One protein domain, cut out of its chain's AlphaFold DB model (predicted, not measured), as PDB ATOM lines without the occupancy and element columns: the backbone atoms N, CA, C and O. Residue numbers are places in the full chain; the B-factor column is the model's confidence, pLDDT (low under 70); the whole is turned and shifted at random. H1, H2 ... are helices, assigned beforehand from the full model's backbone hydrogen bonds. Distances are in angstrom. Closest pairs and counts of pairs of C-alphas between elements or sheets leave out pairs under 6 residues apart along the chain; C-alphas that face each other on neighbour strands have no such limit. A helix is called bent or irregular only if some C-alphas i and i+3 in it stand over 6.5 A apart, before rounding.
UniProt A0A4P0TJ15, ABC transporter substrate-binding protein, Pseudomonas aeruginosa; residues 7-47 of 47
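AT A GLANCE: This is residues 7 to 47 of the 47 residues of the protein "ABC transporter substrate-binding protein" of Pseudomonas aeruginosa (UniProt A0A4P0TJ15). A long helix with a marked kink, H3, sticks out at one end, and a drawn-out link, residues 20 to 26, joins it to a small loose head at the other end, where the short helices H1 and H2 are near each other. No helix touches another, and residues 23 to 47 stand free. The printed part has 41 residues with three named helices, H1, H2 and H3 in chain order, and no named strand; the class is all helix. The whole is extended, with a radius of gyration of the C-alphas of 16.1 A, and its outline is elongated, 45 by 24 by 16 A.

IN THESE COORDINATES: H3, residues 27 to 45, measures 24.6 A from C-alpha 27 at (21.963, 25.191, -31.032) to C-alpha 45 at (3.690, 37.431, -19.978). It is irregular: C-alphas 32 and 35 are 8.0 A apart, and it has a kink of 61 degrees near residue 34. H2 is residues 16 to 19, 5.4 A long. H1, residues 7 to 11, is 8.1 A long and begins with C-alpha 7 at (16.301, -1.939, -19.325).

HOW THE PARTS SIT: H3 is apart from H2 and from H1, with no C-alpha of either within 8 A. H1 and H2 are close but not clearly touching; their closest C-alphas, those of Lys 10 and Asn 18, are 8.0 A apart. Of the O i to N i+4 pairs, 13 of 15 are within hydrogen-bond range in H3 and 0 of 1 in H1, where 1 of 2 O i to N i+3 pairs is; H2 is too short for an O i to N i+4 pair.

THE WHOLE: The two C-alphas farthest apart, those of Ala 7 and Arg 47, the chain's last residue, are 46.5 A apart. The link from H1 to H2 is tight, and that from H2 to H3 is short, with 7 residues. The printed part has no cut. Its mean pLDDT is 95.2, and no printed residue is under 70.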
ATOM      1  N   ALA A   7      17.627  -2.465 -19.618       92.06
ATOM      2  CA  ALA A   7      16.301  -1.939 -19.325       92.06
ATOM      3  C   ALA A   7      16.228  -0.408 -19.444       92.06
ATOM      4  O   ALA A   7      15.149   0.108 -19.718       92.06
ATOM      5  N   LEU A   8      17.354   0.309 -19.307       91.56
ATOM      6  CA  LEU A   8      17.411   1.769 -19.442       91.56
ATOM      7  C   LEU A   8      17.241   2.255 -20.884       91.56
ATOM      8  O   LEU A   8      16.859   3.403 -21.087       91.56
ATOM      9  N   LEU A   9      17.488   1.406 -21.889       92.00
ATOM     10  CA  LEU A   9      17.364   1.801 -23.297       92.00
ATOM     11  C   LEU A   9      15.945   2.281 -23.634       92.00
ATOM     12  O   LEU A   9      15.787   3.186 -24.443       92.00
ATOM     13  N   LYS A  10      14.917   1.736 -22.972       93.00
ATOM     14  CA  LYS A  10      13.519   2.141 -23.188       93.00
ATOM     15  C   LYS A  10      13.261   3.617 -22.837       93.00
ATOM     16  O   LYS A  10      12.386   4.231 -23.434       93.00
ATOM     17  N   ASP A  11      14.031   4.168 -21.898       93.25
ATOM     18  CA  ASP A  11      13.864   5.527 -21.371       93.25
ATOM     19  C   ASP A  11      14.871   6.511 -21.997       93.25
ATOM     20  O   ASP A  11      14.856   7.706 -21.703       93.25
ATOM     21  N   MET A  12      15.775   6.030 -22.859       93.38
ATOM     22  CA  MET A  12      16.770   6.878 -23.509       93.38
ATOM     23  C   MET A  12      16.146   7.634 -24.686       93.38
ATOM     24  O   MET A  12      15.634   6.998 -25.605       93.38
ATOM     25  N   PRO A  13      16.248   8.971 -24.740       93.25
ATOM     26  CA  PRO A  13      15.631   9.758 -25.811       93.25
ATOM     27  C   PRO A  13      16.263   9.504 -27.188       93.25
ATOM     28  O   PRO A  13      15.648   9.781 -28.208       93.25
ATOM     29  N   THR A  14      17.488   8.976 -27.223       93.06
ATOM     30  CA  THR A  14      18.284   8.794 -28.443       93.06
ATOM     31  C   THR A  14      18.194   7.395 -29.052       93.06
ATOM     32  O   THR A  14      18.897   7.117 -30.026       93.06
ATOM     33  N   THR A  15      17.370   6.492 -28.512       95.25
ATOM     34  CA  THR A  15      17.106   5.214 -29.189       95.25
ATOM     35  C   THR A  15      16.317   5.433 -30.476       95.25
ATOM     36  O   THR A  15      15.576   6.414 -30.565       95.25
ATOM     37  N   PRO A  16      16.435   4.533 -31.474       94.19
ATOM     38  CA  PRO A  16      15.695   4.652 -32.730       94.19
ATOM     39  C   PRO A  16      14.189   4.845 -32.530       94.19
ATOM     40  O   PRO A  16      13.574   5.653 -33.222       94.19
ATOM     41  N   GLU A  17      13.612   4.144 -31.554       94.12
ATOM     42  CA  GLU A  17      12.189   4.205 -31.231       94.12
ATOM     43  C   GLU A  17      11.786   5.566 -30.648       94.12
ATOM     44  O   GLU A  17      10.737   6.102 -31.003       94.12
ATOM     45  N   ASN A  18      12.622   6.148 -29.782       95.06
ATOM     46  CA  ASN A  18      12.299   7.386 -29.070       95.06
ATOM     47  C   ASN A  18      12.671   8.650 -29.865       95.06
ATOM     48  O   ASN A  18      12.002   9.676 -29.730       95.06
ATOM     49  N   ILE A  19      13.688   8.581 -30.733       96.38
ATOM     50  CA  ILE A  19      14.168   9.736 -31.507       96.38
ATOM     51  C   ILE A  19      13.348  10.000 -32.775       96.38
ATOM     52  O   ILE A  19      13.400  11.105 -33.310       96.38
ATOM     53  N   GLN A  20      12.573   9.021 -33.260       95.62
ATOM     54  CA  GLN A  20      11.903   9.074 -34.567       95.62
ATOM     55  C   GLN A  20      11.097  10.363 -34.802       95.62
ATOM     56  O   GLN A  20      11.099  10.894 -35.910       95.62
ATOM     57  N   ASN A  21      10.414  10.860 -33.768       94.50
ATOM     58  CA  ASN A  21       9.571  12.057 -33.845       94.50
ATOM     59  C   ASN A  21      10.139  13.234 -33.037       94.50
ATOM     60  O   ASN A  21       9.425  14.198 -32.754       94.50
ATOM     61  N   GLN A  22      11.405  13.154 -32.624       94.75
ATOM     62  CA  GLN A  22      12.046  14.224 -31.878       94.75
ATOM     63  C   GLN A  22      12.348  15.403 -32.806       94.75
ATOM     64  O   GLN A  22      12.927  15.250 -33.880       94.75
ATOM     65  N   VAL A  23      12.020  16.608 -32.347       93.94
ATOM     66  CA  VAL A  23      12.540  17.834 -32.952       93.94
ATOM     67  C   VAL A  23      13.931  18.082 -32.381       93.94
ATOM     68  O   VAL A  23      14.090  18.269 -31.173       93.94
ATOM     69  N   ALA A  24      14.946  18.051 -33.243       92.81
ATOM     70  CA  ALA A  24      16.311  18.359 -32.841       92.81
ATOM     71  C   ALA A  24      16.425  19.830 -32.416       92.81
ATOM     72  O   ALA A  24      15.882  20.723 -33.067       92.81
ATOM     73  N   MET A  25      17.145  20.082 -31.324       94.69
ATOM     74  CA  MET A  25      17.439  21.442 -30.887       94.69
ATOM     75  C   MET A  25      18.499  22.055 -31.802       94.69
ATOM     76  O   MET A  25      19.621  21.556 -31.873       94.69
ATOM     77  N   ASP A  26      18.152  23.148 -32.477       97.31
ATOM     78  CA  ASP A  26      19.110  23.932 -33.250       97.31
ATOM     79  C   ASP A  26      19.885  24.867 -32.314       97.31
ATOM     80  O   ASP A  26      19.393  25.908 -31.877       97.31
ATOM     81  N   VAL A  27      21.104  24.456 -31.967       97.38
ATOM     82  CA  VAL A  27      21.963  25.191 -31.032       97.38
ATOM     83  C   VAL A  27      22.364  26.559 -31.589       97.38
ATOM     84  O   VAL A  27      22.453  27.515 -30.822       97.38
ATOM     85  N   THR A  28      22.572  26.681 -32.903       97.94
ATOM     86  CA  THR A  28      22.958  27.950 -33.535       97.94
ATOM     87  C   THR A  28      21.795  28.933 -33.508       97.94
ATOM     88  O   THR A  28      21.972  30.069 -33.077       97.94
ATOM     89  N   PHE A  29      20.589  28.477 -33.851       98.00
ATOM     90  CA  PHE A  29      19.383  29.298 -33.744       98.00
ATOM     91  C   PHE A  29      19.201  29.858 -32.326       98.00
ATOM     92  O   PHE A  29      18.966  31.054 -32.149       98.00
ATOM     93  N   TRP A  30      19.332  29.018 -31.298       97.62
ATOM     94  CA  TRP A  30      19.166  29.473 -29.917       97.62
ATOM     95  C   TRP A  30      20.286  30.402 -29.446       97.62
ATOM     96  O   TRP A  30      20.004  31.328 -28.686       97.62
ATOM     97  N   ALA A  31      21.522  30.200 -29.911       97.81
ATOM     98  CA  ALA A  31      22.629  31.108 -29.619       97.81
ATOM     99  C   ALA A  31      22.401  32.507 -30.221       97.81
ATOM    100  O   ALA A  31      22.660  33.503 -29.549       97.81
ATOM    101  N   ASP A  32      21.866  32.579 -31.441       98.38
ATOM    102  CA  ASP A  32      21.673  33.843 -32.160       98.38
ATOM    103  C   ASP A  32      20.397  34.594 -31.732       98.38
ATOM    104  O   ASP A  32      20.369  35.827 -31.741       98.38
ATOM    105  N   TYR A  33      19.328  33.878 -31.355       98.19
ATOM    106  CA  TYR A  33      17.998  34.472 -31.130       98.19
ATOM    107  C   TYR A  33      17.450  34.339 -29.701       98.19
ATOM    108  O   TYR A  33      16.417  34.945 -29.399       98.19
ATOM    109  N   GLY A  34      18.104  33.582 -28.813       97.75
ATOM    110  CA  GLY A  34      17.578  33.246 -27.486       97.75
ATOM    111  C   GLY A  34      17.206  34.462 -26.632       97.75
ATOM    112  O   GLY A  34      16.071  34.558 -26.166       97.75
ATOM    113  N   GLU A  35      18.114  35.432 -26.501       97.81
ATOM    114  CA  GLU A  35      17.883  36.642 -25.694       97.81
ATOM    115  C   GLU A  35      16.683  37.456 -26.208       97.81
ATOM    116  O   GLU A  35      15.823  37.891 -25.438       97.81
ATOM    117  N   GLN A  36      16.573  37.628 -27.530       98.19
ATOM    118  CA  GLN A  36      15.458  38.362 -28.129       98.19
ATOM    119  C   GLN A  36      14.118  37.655 -27.878       98.19
ATOM    120  O   GLN A  36      13.104  38.316 -27.625       98.19
ATOM    121  N   LEU A  37      14.089  36.325 -27.979       98.12
ATOM    122  CA  LEU A  37      12.887  35.535 -27.713       98.12
ATOM    123  C   LEU A  37      12.467  35.638 -26.244       98.12
ATOM    124  O   LEU A  37      11.280  35.822 -25.973       98.12
ATOM    125  N   GLU A  38      13.421  35.607 -25.314       97.94
ATOM    126  CA  GLU A  38      13.156  35.760 -23.882       97.94
ATOM    127  C   GLU A  38      12.553  37.134 -23.555       97.94
ATOM    128  O   GLU A  38      11.523  37.220 -22.882       97.94
ATOM    129  N   GLN A  39      13.112  38.220 -24.101       97.94
ATOM    130  CA  GLN A  39      12.556  39.566 -23.922       97.94
ATOM    131  C   GLN A  39      11.113  39.668 -24.440       97.94
ATOM    132  O   GLN A  39      10.245  40.237 -23.771       97.94
ATOM    133  N   ARG A  40      10.833  39.092 -25.618       97.94
ATOM    134  CA  ARG A  40       9.476  39.052 -26.192       97.94
ATOM    135  C   ARG A  40       8.517  38.249 -25.321       97.94
ATOM    136  O   ARG A  40       7.385  38.686 -25.120       97.94
ATOM    137  N   PHE A  41       8.966  37.107 -24.806       97.62
ATOM    138  CA  PHE A  41       8.172  36.276 -23.909       97.62
ATOM    139  C   PHE A  41       7.825  37.025 -22.618       97.62
ATOM    140  O   PHE A  41       6.652  37.093 -22.261       97.62
ATOM    141  N   ASN A  42       8.802  37.678 -21.979       97.81
ATOM    142  CA  ASN A  42       8.580  38.479 -20.771       97.81
ATOM    143  C   ASN A  42       7.606  39.642 -21.018       97.81
ATOM    144  O   ASN A  42       6.697  39.871 -20.221       97.81
ATOM    145  N   ALA A  43       7.746  40.345 -22.146       97.44
ATOM    146  CA  ALA A  43       6.839  41.432 -22.517       97.44
ATOM    147  C   ALA A  43       5.402  40.954 -22.795       97.44
ATOM    148  O   ALA A  43       4.455  41.711 -22.583       97.44
ATOM    149  N   TRP A  44       5.229  39.724 -23.288       97.19
ATOM    150  CA  TRP A  44       3.917  39.097 -23.446       97.19
ATOM    151  C   TRP A  44       3.336  38.655 -22.099       97.19
ATOM    152  O   TRP A  44       2.189  38.980 -21.817       97.19
ATOM    153  N   ALA A  45       4.126  37.975 -21.265       96.69
ATOM    154  CA  ALA A  45       3.690  37.431 -19.978       96.69
ATOM    155  C   ALA A  45       3.366  38.512 -18.932       96.69
ATOM    156  O   ALA A  45       2.627  38.252 -17.989       96.69
ATOM    157  N   ALA A  46       3.924  39.717 -19.087       93.31
ATOM    158  CA  ALA A  46       3.620  40.869 -18.242       93.31
ATOM    159  C   ALA A  46       2.302  41.589 -18.606       93.31
ATOM    160  O   ALA A  46       1.954  42.565 -17.939       93.31
ATOM    161  N   ARG A  47       1.605  41.164 -19.670       70.06
ATOM    162  CA  ARG A  47       0.263  41.650 -20.032       70.06
ATOM    163  C   ARG A  47      -0.813  40.805 -19.367       70.06
ATOM    164  O   ARG A  47      -1.820  41.415 -18.953       70.06
TER     165      ARG A  47